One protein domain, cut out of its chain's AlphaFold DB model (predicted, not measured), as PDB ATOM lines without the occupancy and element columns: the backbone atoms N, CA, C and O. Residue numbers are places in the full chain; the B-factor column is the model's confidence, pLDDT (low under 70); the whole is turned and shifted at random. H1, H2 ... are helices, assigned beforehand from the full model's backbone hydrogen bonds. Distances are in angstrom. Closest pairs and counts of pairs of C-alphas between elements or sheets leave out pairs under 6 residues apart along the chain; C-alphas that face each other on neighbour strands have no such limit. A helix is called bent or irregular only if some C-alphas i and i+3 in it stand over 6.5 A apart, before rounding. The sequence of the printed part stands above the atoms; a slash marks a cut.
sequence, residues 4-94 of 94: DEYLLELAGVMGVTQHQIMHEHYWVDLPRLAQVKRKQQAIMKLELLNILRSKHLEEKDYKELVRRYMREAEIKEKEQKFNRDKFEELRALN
ATOM      1  N   ASP A   4      44.038  54.155  43.697       86.94
ATOM      2  CA  ASP A   4      43.097  54.699  42.718       86.94
ATOM      3  C   ASP A   4      43.724  54.816  41.325       86.94
ATOM      4  O   ASP A   4      43.111  54.399  40.345       86.94
ATOM      5  N   GLU A   5      44.972  55.290  41.227       88.69
ATOM      6  CA  GLU A   5      45.726  55.308  39.963       88.69
ATOM      7  C   GLU A   5      45.880  53.897  39.383       88.69
ATOM      8  O   GLU A   5      45.648  53.681  38.195       88.69
ATOM      9  N   TYR A   6      46.207  52.918  40.230       87.88
ATOM     10  CA  TYR A   6      46.327  51.522  39.815       87.88
ATOM     11  C   TYR A   6      44.998  50.956  39.290       87.88
ATOM     12  O   TYR A   6      44.970  50.302  38.245       87.88
ATOM     13  N   LEU A   7      43.888  51.216  39.986       88.19
ATOM     14  CA  LEU A   7      42.562  50.752  39.577       88.19
ATOM     15  C   LEU A   7      42.096  51.422  38.284       88.19
ATOM     16  O   LEU A   7      41.488  50.756  37.445       88.19
ATOM     17  N   LEU A   8      42.413  52.702  38.092       90.06
ATOM     18  CA  LEU A   8      42.096  53.442  36.874       90.06
ATOM     19  C   LEU A   8      42.862  52.891  35.660       90.06
ATOM     20  O   LEU A   8      42.279  52.666  34.598       90.06
ATOM     21  N   GLU A   9      44.158  52.612  35.812       88.44
ATOM     22  CA  GLU A   9      44.947  51.967  34.757       88.44
ATOM     23  C   GLU A   9      44.406  50.576  34.419       88.44
ATOM     24  O   GLU A   9      44.308  50.193  33.247       88.44
ATOM     25  N   LEU A  10      44.032  49.808  35.443       88.25
ATOM     26  CA  LEU A  10      43.481  48.472  35.264       88.25
ATOM     27  C   LEU A  10      42.119  48.513  34.554       88.25
ATOM     28  O   LEU A  10      41.881  47.709  33.651       88.25
ATOM     29  N   ALA A  11      41.272  49.486  34.900       89.56
ATOM     30  CA  ALA A  11      40.005  49.779  34.231       89.56
ATOM     31  C   ALA A  11      40.219  50.016  32.732       89.56
ATOM     32  O   ALA A  11      39.586  49.363  31.897       89.56
ATOM     33  N   GLY A  12      41.200  50.858  32.391       88.50
ATOM     34  CA  GLY A  12      41.578  51.136  31.007       88.50
ATOM     35  C   GLY A  12      42.060  49.898  30.247       88.50
ATOM     36  O   GLY A  12      41.655  49.672  29.108       88.50
ATOM     37  N   VAL A  13      42.887  49.055  30.873       88.31
ATOM     38  CA  VAL A  13      43.372  47.810  30.251       88.31
ATOM     39  C   VAL A  13      42.226  46.839  29.986       88.31
ATOM     40  O   VAL A  13      42.160  46.245  28.908       88.31
ATOM     41  N   MET A  14      41.338  46.651  30.962       87.50
ATOM     42  CA  MET A  14      40.275  45.651  30.881       87.50
ATOM     43  C   MET A  14      39.077  46.106  30.040       87.50
ATOM     44  O   MET A  14      38.383  45.248  29.484       87.50
ATOM     45  N   GLY A  15      38.889  47.420  29.875       88.56
ATOM     46  CA  GLY A  15      37.762  48.010  29.152       88.56
ATOM     47  C   GLY A  15      36.481  48.049  29.985       88.56
ATOM     48  O   GLY A  15      35.397  47.869  29.442       88.56
ATOM     49  N   VAL A  16      36.615  48.233  31.298       90.50
ATOM     50  CA  VAL A  16      35.506  48.321  32.262       90.50
ATOM     51  C   VAL A  16      35.676  49.575  33.110       90.50
ATOM     52  O   VAL A  16      36.733  50.201  33.092       90.50
ATOM     53  N   THR A  17      34.653  49.957  33.868       91.44
ATOM     54  CA  THR A  17      34.774  51.075  34.814       91.44
ATOM     55  C   THR A  17      35.441  50.639  36.123       91.44
ATOM     56  O   THR A  17      35.400  49.466  36.501       91.44
ATOM     57  N   GLN A  18      36.015  51.592  36.865       88.38
ATOM     58  CA  GLN A  18      36.547  51.333  38.211       88.38
ATOM     59  C   GLN A  18      35.472  50.761  39.151       88.38
ATOM     60  O   GLN A  18      35.760  49.855  39.926       88.38
ATOM     61  N   HIS A  19      34.223  51.228  39.037       90.44
ATOM     62  CA  HIS A  19      33.095  50.692  39.802       90.44
ATOM     63  C   HIS A  19      32.914  49.185  39.569       90.44
ATOM     64  O   HIS A  19      32.797  48.414  40.517       90.44
ATOM     65  N   GLN A  20      32.960  48.745  38.312       87.75
ATOM     66  CA  GLN A  20      32.841  47.325  37.972       87.75
ATOM     67  C   GLN A  20      34.008  46.505  38.526       87.75
ATOM     68  O   GLN A  20      33.801  45.418  39.051       87.75
ATOM     69  N   ILE A  21      35.229  47.045  38.507       88.81
ATOM     70  CA  ILE A  21      36.376  46.383  39.141       88.81
ATOM     71  C   ILE A  21      36.148  46.167  40.638       88.81
ATOM     72  O   ILE A  21      36.455  45.097  41.155       88.81
ATOM     73  N   MET A  22      35.616  47.174  41.330       86.81
ATOM     74  CA  MET A  22      35.448  47.125  42.781       86.81
ATOM     75  C   MET A  22      34.312  46.200  43.227       86.81
ATOM     76  O   MET A  22      34.400  45.626  44.314       86.81
ATOM     77  N   HIS A  23      33.263  46.062  42.409       89.00
ATOM     78  CA  HIS A  23      32.014  45.404  42.805       89.00
ATOM     79  C   HIS A  23      31.694  44.111  42.047       89.00
ATOM     80  O   HIS A  23      30.950  43.284  42.564       89.00
ATOM     81  N   GLU A  24      32.241  43.913  40.847       87.00
ATOM     82  CA  GLU A  24      31.865  42.806  39.952       87.00
ATOM     83  C   GLU A  24      33.008  41.806  39.731       87.00
ATOM     84  O   GLU A  24      32.814  40.772  39.086       87.00
ATOM     85  N   HIS A  25      34.212  42.088  40.239       81.06
ATOM     86  CA  HIS A  25      35.397  41.263  40.016       81.06
ATOM     87  C   HIS A  25      36.103  40.883  41.317       81.06
ATOM     88  O   HIS A  25      36.183  41.653  42.273       81.06
ATOM     89  N   TYR A  26      36.675  39.678  41.334       84.44
ATOM     90  CA  TYR A  26      37.540  39.249  42.423       84.44
ATOM     91  C   TYR A  26      38.886  39.964  42.330       84.44
ATOM     92  O   TYR A  26      39.624  39.823  41.356       84.44
ATOM     93  N   TRP A  27      39.231  40.695  43.388       80.88
ATOM     94  CA  TRP A  27      40.445  41.509  43.466       80.88
ATOM     95  C   TRP A  27      41.734  40.710  43.233       80.88
ATOM     96  O   TRP A  27      42.690  41.223  42.658       80.88
ATOM     97  N   VAL A  28      41.739  39.437  43.638       83.12
ATOM     98  CA  VAL A  28      42.869  38.511  43.463       83.12
ATOM     99  C   VAL A  28      43.116  38.185  41.985       83.12
ATOM    100  O   VAL A  28      44.265  38.018  41.575       83.12
ATOM    101  N   ASP A  29      42.062  38.160  41.168       83.94
ATOM    102  CA  ASP A  29      42.139  37.765  39.760       83.94
ATOM    103  C   ASP A  29      42.498  38.937  38.838       83.94
ATOM    104  O   ASP A  29      43.013  38.732  37.733       83.94
ATOM    105  N   LEU A  30      42.279  40.175  39.296       84.62
ATOM    106  CA  LEU A  30      42.490  41.403  38.524       84.62
ATOM    107  C   LEU A  30      43.882  41.499  37.872       84.62
ATOM    108  O   LEU A  30      43.946  41.749  36.661       84.62
ATOM    109  N   PRO A  31      45.007  41.249  38.578       85.75
ATOM    110  CA  PRO A  31      46.326  41.334  37.954       85.75
ATOM    111  C   PRO A  31      46.503  40.292  36.847       85.75
ATOM    112  O   PRO A  31      47.115  40.567  35.811       85.75
ATOM    113  N   ARG A  32      45.953  39.087  37.042       87.25
ATOM    114  CA  ARG A  32      46.065  37.998  36.072       87.25
ATOM    115  C   ARG A  32      45.219  38.272  34.833       87.25
ATOM    116  O   ARG A  32      45.717  38.100  33.719       87.25
ATOM    117  N   LEU A  33      43.990  38.748  35.014       86.06
ATOM    118  CA  LEU A  33      43.100  39.143  33.922       86.06
ATOM    119  C   LEU A  33      43.703  40.284  33.098       86.06
ATOM    120  O   LEU A  33      43.757  40.194  31.868       86.06
ATOM    121  N   ALA A  34      44.261  41.302  33.756       86.81
ATOM    122  CA  ALA A  34      44.946  42.396  33.076       86.81
ATOM    123  C   ALA A  34      46.147  41.903  32.247       86.81
ATOM    124  O   ALA A  34      46.327  42.336  31.108       86.81
ATOM    125  N   GLN A  35      46.948  40.960  32.762       87.06
ATOM    126  CA  GLN A  35      48.045  40.353  31.995       87.06
ATOM    127  C   GLN A  35      47.550  39.609  30.749       87.06
ATOM    128  O   GLN A  35      48.140  39.758  29.677       87.06
ATOM    129  N   VAL A  36      46.486  38.812  30.872       87.38
ATOM    130  CA  VAL A  36      45.899  38.083  29.737       87.38
ATOM    131  C   VAL A  36      45.392  39.066  28.682       87.38
ATOM    132  O   VAL A  36      45.731  38.925  27.508       87.38
ATOM    133  N   LYS A  37      44.681  40.117  29.100       87.62
ATOM    134  CA  LYS A  37      44.154  41.153  28.204       87.62
ATOM    135  C   LYS A  37      45.268  41.902  27.465       87.62
ATOM    136  O   LYS A  37      45.192  42.063  26.248       87.62
ATOM    137  N   ARG A  38      46.346  42.294  28.158       86.38
ATOM    138  CA  ARG A  38      47.521  42.933  27.528       86.38
ATOM    139  C   ARG A  38      48.172  42.021  26.488       86.38
ATOM    140  O   ARG A  38      48.532  42.490  25.412       86.38
ATOM    141  N   LYS A  39      48.298  40.721  26.783       86.00
ATOM    142  CA  LYS A  39      48.827  39.734  25.826       86.00
ATOM    143  C   LYS A  39      47.939  39.610  24.591       86.00
ATOM    144  O   LYS A  39      48.459  39.659  23.482       86.00
ATOM    145  N   GLN A  40      46.622  39.515  24.771       86.81
ATOM    146  CA  GLN A  40      45.664  39.476  23.661       86.81
ATOM    147  C   GLN A  40      45.758  40.733  22.785       86.81
ATOM    148  O   GLN A  40      45.856  40.627  21.567       86.81
ATOM    149  N   GLN A  41      45.816  41.922  23.393       84.69
ATOM    150  CA  GLN A  41      45.992  43.180  22.659       84.69
ATOM    151  C   GLN A  41      47.322  43.229  21.892       84.69
ATOM    152  O   GLN A  41      47.362  43.735  20.772       84.69
ATOM    153  N   ALA A  42      48.411  42.724  22.475       80.44
ATOM    154  CA  ALA A  42      49.709  42.660  21.807       80.44
ATOM    155  C   ALA A  42      49.686  41.708  20.601       80.44
ATOM    156  O   ALA A  42      50.172  42.082  19.536       80.44
ATOM    157  N   ILE A  43      49.073  40.528  20.744       85.06
ATOM    158  CA  ILE A  43      48.880  39.570  19.645       85.06
ATOM    159  C   ILE A  43      48.073  40.216  18.516       85.06
ATOM    160  O   ILE A  43      48.549  40.259  17.387       85.06
ATOM    161  N   MET A  44      46.930  40.831  18.831       84.38
ATOM    162  CA  MET A  44      46.086  41.503  17.837       84.38
ATOM    163  C   MET A  44      46.840  42.615  17.087       84.38
ATOM    164  O   MET A  44      46.709  42.764  15.874       84.38
ATOM    165  N   LYS A  45      47.685  43.390  17.782       80.81
ATOM    166  CA  LYS A  45      48.544  44.402  17.142       80.81
ATOM    167  C   LYS A  45      49.570  43.774  16.194       80.81
ATOM    168  O   LYS A  45      49.787  44.309  15.110       80.81
ATOM    169  N   LEU A  46      50.192  42.657  16.578       80.38
ATOM    170  CA  LEU A  46      51.129  41.928  15.714       80.38
ATOM    171  C   LEU A  46      50.432  41.346  14.480       80.38
ATOM    172  O   LEU A  46      50.979  41.402  13.383       80.38
ATOM    173  N   GLU A  47      49.212  40.839  14.632       82.75
ATOM    174  CA  GLU A  47      48.402  40.349  13.516       82.75
ATOM    175  C   GLU A  47      48.041  41.470  12.541       82.75
ATOM    176  O   GLU A  47      48.220  41.309  11.336       82.75
ATOM    177  N   LEU A  48      47.636  42.641  13.040       81.00
ATOM    178  CA  LEU A  48      47.392  43.820  12.202       81.00
ATOM    179  C   LEU A  48      48.650  44.246  11.435       81.00
ATOM    180  O   LEU A  48      48.569  44.569  10.250       81.00
ATOM    181  N   LEU A  49      49.819  44.208  12.077       77.00
ATOM    182  CA  LEU A  49      51.092  44.476  11.404       77.00
ATOM    183  C   LEU A  49      51.403  43.436  10.320       77.00
ATOM    184  O   LEU A  49      51.870  43.814   9.245       77.00
ATOM    185  N   ASN A  50      51.111  42.154  10.564       77.31
ATOM    186  CA  ASN A  50      51.250  41.098   9.560       77.31
ATOM    187  C   ASN A  50      50.307  41.315   8.372       77.31
ATOM    188  O   ASN A  50      50.733  41.160   7.231       77.31
ATOM    189  N   ILE A  51      49.062  41.738   8.616       78.38
ATOM    190  CA  ILE A  51      48.105  42.089   7.558       78.38
ATOM    191  C   ILE A  51      48.605  43.300   6.761       78.38
ATOM    192  O   ILE A  51      48.601  43.278   5.536       78.38
ATOM    193  N   LEU A  52      49.097  44.353   7.418       77.56
ATOM    194  CA  LEU A  52      49.627  45.534   6.722       77.56
ATOM    195  C   LEU A  52      50.854  45.200   5.862       77.56
ATOM    196  O   LEU A  52      51.000  45.722   4.756       77.56
ATOM    197  N   ARG A  53      51.726  44.311   6.351       77.94
ATOM    198  CA  ARG A  53      52.912  43.834   5.623       77.94
ATOM    199  C   ARG A  53      52.607  42.739   4.604       77.94
ATOM    200  O   ARG A  53      53.495  42.371   3.840       77.94
ATOM    201  N   SER A  54      51.366  42.262   4.539       75.88
ATOM    202  CA  SER A  54      50.997  41.117   3.713       75.88
ATOM    203  C   SER A  54      51.171  41.362   2.213       75.88
ATOM    204  O   SER A  54      51.244  40.408   1.450       75.88
ATOM    205  N   LYS A  55      51.276  42.627   1.782       73.31
ATOM    206  CA  LYS A  55      51.566  43.010   0.389       73.31
ATOM    207  C   LYS A  55      52.917  42.496  -0.122       73.31
ATOM    208  O   LYS A  55      53.113  42.445  -1.330       73.31
ATOM    209  N   HIS A  56      53.836  42.159   0.781       76.12
ATOM    210  CA  HIS A  56      55.149  41.603   0.448       76.12
ATOM    211  C   HIS A  56      55.227  40.085   0.646       76.12
ATOM    212  O   HIS A  56      56.293  39.514   0.435       76.12
ATOM    213  N   LEU A  57      54.142  39.441   1.087       77.31
ATOM    214  CA  LEU A  57      54.099  37.988   1.204       77.31
ATOM    215  C   LEU A  57      53.952  37.362  -0.180       77.31
ATOM    216  O   LEU A  57      53.264  37.900  -1.050       77.31
ATOM    217  N   GLU A  58      54.553  36.190  -0.354       81.38
ATOM    218  CA  GLU A  58      54.242  35.346  -1.498       81.38
ATOM    219  C   GLU A  58      52.755  34.963  -1.470       81.38
ATOM    220  O   GLU A  58      52.138  34.824  -0.409       81.38
ATOM    221  N   GLU A  59      52.153  34.775  -2.645       78.94
ATOM    222  CA  GLU A  59      50.712  34.525  -2.775       78.94
ATOM    223  C   GLU A  59      50.246  33.314  -1.945       78.94
ATOM    224  O   GLU A  59      49.148  33.310  -1.381       78.94
ATOM    225  N   LYS A  60      51.103  32.293  -1.838       84.12
ATOM    226  CA  LYS A  60      50.863  31.098  -1.025       84.12
ATOM    227  C   LYS A  60      50.746  31.441   0.463       84.12
ATOM    228  O   LYS A  60      49.760  31.059   1.092       84.12
ATOM    229  N   ASP A  61      51.704  32.195   0.989       79.44
ATOM    230  CA  ASP A  61      51.759  32.581   2.401       79.44
ATOM    231  C   ASP A  61      50.612  33.529   2.755       79.44
ATOM    232  O   ASP A  61      49.997  33.414   3.816       79.44
ATOM    233  N   TYR A  62      50.257  34.426   1.831       80.81
ATOM    234  CA  TYR A  62      49.088  35.286   1.976       80.81
ATOM    235  C   TYR A  62      47.789  34.476   2.084       80.81
ATOM    236  O   TYR A  62      46.985  34.700   2.992       80.81
ATOM    237  N   LYS A  63      47.582  33.498   1.193       82.25
ATOM    238  CA  LYS A  63      46.402  32.617   1.228       82.25
ATOM    239  C   LYS A  63      46.339  31.800   2.516       82.25
ATOM    240  O   LYS A  63      45.257  31.633   3.078       82.25
ATOM    241  N   GLU A  64      47.473  31.302   3.000       84.56
ATOM    242  CA  GLU A  64      47.535  30.557   4.260       84.56
ATOM    243  C   GLU A  64      47.204  31.441   5.469       84.56
ATOM    244  O   GLU A  64      46.407  31.040   6.324       84.56
ATOM    245  N   LEU A  65      47.729  32.670   5.493       82.75
ATOM    246  CA  LEU A  65      47.425  33.676   6.508       82.75
ATOM    247  C   LEU A  65      45.918  33.976   6.568       82.75
ATOM    248  O   LEU A  65      45.317  33.901   7.640       82.75
ATOM    249  N   VAL A  66      45.292  34.248   5.417       81.25
ATOM    250  CA  VAL A  66      43.846  34.514   5.323       81.25
ATOM    251  C   VAL A  66      43.031  33.308   5.792       81.25
ATOM    252  O   VAL A  66      42.121  33.462   6.604       81.25
ATOM    253  N   ARG A  67      43.379  32.090   5.355       82.81
ATOM    254  CA  ARG A  67      42.686  30.861   5.784       82.81
ATOM    255  C   ARG A  67      42.819  30.593   7.276       82.81
ATOM    256  O   ARG A  67      41.901  30.041   7.879       82.81
ATOM    257  N   ARG A  68      43.961  30.922   7.887       82.88
ATOM    258  CA  ARG A  68      44.128  30.816   9.342       82.88
ATOM    259  C   ARG A  68      43.166  31.765  10.056       82.88
ATOM    260  O   ARG A  68      42.388  31.294  10.878       82.88
ATOM    261  N   TYR A  69      43.134  33.037   9.665       81.56
ATOM    262  CA  TYR A  69      42.244  34.022  10.282       81.56
ATOM    263  C   TYR A  69      40.759  33.725  10.061       81.56
ATOM    264  O   TYR A  69      39.962  33.877  10.982       81.56
ATOM    265  N   MET A  70      40.368  33.236   8.880       78.94
ATOM    266  CA  MET A  70      38.985  32.808   8.642       78.94
ATOM    267  C   MET A  70      38.571  31.642   9.546       78.94
ATOM    268  O   MET A  70      37.448  31.641  10.044       78.94
ATOM    269  N   ARG A  71      39.472  30.676   9.788       81.94
ATOM    270  CA  ARG A  71      39.223  29.561  10.716       81.94
ATOM    271  C   ARG A  71      39.091  30.041  12.158       81.94
ATOM    272  O   ARG A  71      38.167  29.615  12.838       81.94
ATOM    273  N   GLU A  72      39.982  30.921  12.602       77.81
ATOM    274  CA  GLU A  72      39.945  31.496  13.954       77.81
ATOM    275  C   GLU A  72      38.687  32.341  14.194       77.81
ATOM    276  O   GLU A  72      38.147  32.338  15.294       77.81
ATOM    277  N   ALA A  73      38.183  33.017  13.159       75.62
ATOM    278  CA  ALA A  73      36.939  33.782  13.208       75.62
ATOM    279  C   ALA A  73      35.673  32.935  12.957       75.62
ATOM    280  O   ALA A  73      34.584  33.496  12.848       75.62
ATOM    281  N   GLU A  74      35.808  31.612  12.806       80.06
ATOM    282  CA  GLU A  74      34.715  30.679  12.483       80.06
ATOM    283  C   GLU A  74      33.912  31.060  11.220       80.06
ATOM    284  O   GLU A  74      32.753  30.671  11.032       80.06
ATOM    285  N   ILE A  75      34.532  31.803  10.300       79.31
ATOM    286  CA  ILE A  75      33.908  32.206   9.044       79.31
ATOM    287  C   ILE A  75      33.996  31.031   8.076       79.31
ATOM    288  O   ILE A  75      35.068  30.670   7.590       79.31
ATOM    289  N   LYS A  76      32.841  30.453   7.741       74.44
ATOM    290  CA  LYS A  76      32.746  29.459   6.669       74.44
ATOM    291  C   LYS A  76      33.026  30.143   5.332       74.44
ATOM    292  O   LYS A  76      32.358  31.124   4.993       74.44
ATOM    293  N   GLU A  77      33.988  29.623   4.567       66.56
ATOM    294  CA  GLU A  77      34.145  30.004   3.161       66.56
ATOM    295  C   GLU A  77      32.794  29.793   2.474       66.56
ATOM    296  O   GLU A  77      32.237  28.693   2.474       66.56
ATOM    297  N   LYS A  78      32.218  30.871   1.932       67.25
ATOM    298  CA  LYS A  78      31.055  30.736   1.062       67.25
ATOM    299  C   LYS A  78      31.538  29.973  -0.159       67.25
ATOM    300  O   LYS A  78      32.283  30.534  -0.958       67.25
ATOM    301  N   GLU A  79      31.107  28.724  -0.305       62.84
ATOM    302  CA  GLU A  79      31.206  28.015  -1.574       62.84
ATOM    303  C   GLU A  79      30.500  28.876  -2.623       62.84
ATOM    304  O   GLU A  79      29.268  28.931  -2.693       62.84
ATOM    305  N   GLN A  80      31.273  29.623  -3.411       63.59
ATOM    306  CA  GLN A  80      30.738  30.272  -4.591       63.59
ATOM    307  C   GLN A  80      30.422  29.157  -5.580       63.59
ATOM    308  O   GLN A  80      31.269  28.739  -6.367       63.59
ATOM    309  N   LYS A  81      29.189  28.646  -5.524       70.25
ATOM    310  CA  LYS A  81      28.634  27.875  -6.633       70.25
ATOM    311  C   LYS A  81      28.751  28.756  -7.869       70.25
ATOM    312  O   LYS A  81      28.302  29.903  -7.846       70.25
ATOM    313  N   PHE A  82      29.404  28.234  -8.902       77.75
ATOM    314  CA  PHE A  82      29.584  28.925 -10.171       77.75
ATOM    315  C   PHE A  82      28.238  29.500 -10.635       77.75
ATOM    316  O   PHE A  82      27.288  28.754 -10.870       77.75
ATOM    317  N   ASN A  83      28.150  30.829 -10.700       79.25
ATOM    318  CA  ASN A  83      26.963  31.528 -11.165       79.25
ATOM    319  C   ASN A  83      27.191  31.915 -12.627       79.25
ATOM    320  O   ASN A  83      28.010  32.786 -12.929       79.25
ATOM    321  N   ARG A  84      26.475  31.224 -13.516       80.69
ATOM    322  CA  ARG A  84      26.596  31.365 -14.967       80.69
ATOM    323  C   ARG A  84      26.203  32.762 -15.450       80.69
ATOM    324  O   ARG A  84      26.845  33.272 -16.358       80.69
ATOM    325  N   ASP A  85      25.240  33.397 -14.791       80.56
ATOM    326  CA  ASP A  85      24.746  34.725 -15.165       80.56
ATOM    327  C   ASP A  85      25.810  35.796 -14.893       80.56
ATOM    328  O   ASP A  85      26.136  36.594 -15.766       80.56
ATOM    329  N   LYS A  86      26.473  35.729 -13.729       79.06
ATOM    330  CA  LYS A  86      27.623  36.601 -13.411       79.06
ATOM    331  C   LYS A  86      28.806  36.410 -14.360       79.06
ATOM    332  O   LYS A  86      29.569  37.344 -14.597       79.06
ATOM    333  N   PHE A  87      29.008  35.187 -14.845       82.94
ATOM    334  CA  PHE A  87      30.084  34.883 -15.784       82.94
ATOM    335  C   PHE A  87      29.812  35.488 -17.168       82.94
ATOM    336  O   PHE A  87      30.713  36.079 -17.760       82.94
ATOM    337  N   GLU A  88      28.575  35.384 -17.660       83.69
ATOM    338  CA  GLU A  88      28.133  36.022 -18.907       83.69
ATOM    339  C   GLU A  88      28.211  37.559 -18.812       83.69
ATOM    340  O   GLU A  88      28.737  38.191 -19.727       83.69
ATOM    341  N   GLU A  89      27.805  38.161 -17.684       82.25
ATOM    342  CA  GLU A  89      27.925  39.612 -17.437       82.25
ATOM    343  C   GLU A  89      29.376  40.112 -17.525       82.25
ATOM    344  O   GLU A  89      29.657  41.111 -18.183       82.25
ATOM    345  N   LEU A  90      30.321  39.404 -16.897       81.00
ATOM    346  CA  LEU A  90      31.745  39.759 -16.942       81.00
ATOM    347  C   LEU A  90      32.354  39.573 -18.333       81.00
ATOM    348  O   LEU A  90      33.279  40.292 -18.703       81.00
ATOM    349  N   ARG A  91      31.845  38.612 -19.110       78.25
ATOM    350  CA  ARG A  91      32.294  38.372 -20.481       78.25
ATOM    351  C   ARG A  91      31.801  39.449 -21.444       78.25
ATOM    352  O   ARG A  91      32.518  39.765 -22.381       78.25
ATOM    353  N   ALA A  92      30.614  40.005 -21.208       84.38
ATOM    354  CA  ALA A  92      30.040  41.083 -22.012       84.38
ATOM    355  C   ALA A  92      30.696  42.460 -21.768       84.38
ATOM    356  O   ALA A  92      30.467  43.386 -22.541       84.38
ATOM    357  N   LEU A  93      31.482  42.598 -20.695       77.44
ATOM    358  CA  LEU A  93      32.206  43.822 -20.321       77.44
ATOM    359  C   LEU A  93      33.645  43.903 -20.876       77.44
ATOM    360  O   LEU A  93      34.285  44.938 -20.689       77.44
ATOM    361  N   ASN A  94      34.145  42.850 -21.537       52.41
ATOM    362  CA  ASN A  94      35.435  42.812 -22.251       52.41
ATOM    363  C   ASN A  94      35.230  42.907 -23.766       52.41
ATOM    364  O   ASN A  94      36.125  43.468 -24.431       52.41
TER     365      ASN A  94
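What this domain is: This is residues 4 to 94 of the 94 residues of an uncharacterized protein of Bacillus mycoides (strain KBAB4) (UniProt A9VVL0). One long helix, H3, makes a shaft with the short helices H1 and H2 at its first end, while H4 folds back near its other end, and residues 78 to 94, with H5, stick out as a free tail. The 91 printed residues hold five named helices, H1 to H5 in chain order, and no named strand; the class is all helix. The whole is extended, with a radius of gyration of the C-alphas of 22.2 A and spans of 67 by 28 by 21 A, the tail adding to the length.

Where its parts are: Find C-alpha 4 at (43.097, 54.699, 42.718); from there H1 runs to residue 14, 15.2 A. H2 covers residues 18 to 24. Start H3 at C-alpha 30, (42.490, 41.403, 38.524), and follow it 40.1 A to residue 56; it is irregular, with C-alphas 52 and 55 7.1 A apart. H4 is residues 59 to 72, 20.1 A. H5, residues 84 to 92, ends at (30.040, 41.083, -22.012).

How they stand to each other: Look first at H1 and H2, which touch about perpendicular at 74 degrees; their closest C-alphas, Ala 11 and Gln 18, are 5.5 A apart. H3, with residues 30 to 38 alone, touches H1 at a steep tilt of 45 degrees, the same way; the closest C-alphas, Met 14 and Ala 34, are 6.1 A apart. H3 and H4 are close but not clearly touching, the C-alphas of Ser 54 and Tyr 62 being closest at 6.4 A, at a shallow tilt of 30 degrees, opposite ways. H5 is apart from H1, H2, H3 and H4. Each O i to N i+4 pair is within hydrogen-bond range in H1, H2, H4 and H5, and 21 of 23 in H3.

The domain as a whole: The C-alphas of Asp 4 and Ala 92, the two farthest apart, are 67.4 A apart. The printed part has no cut, and the link from H4 to H5 is long, 11 residues. Confidence is under 70 at residues 77 to 80 and 94.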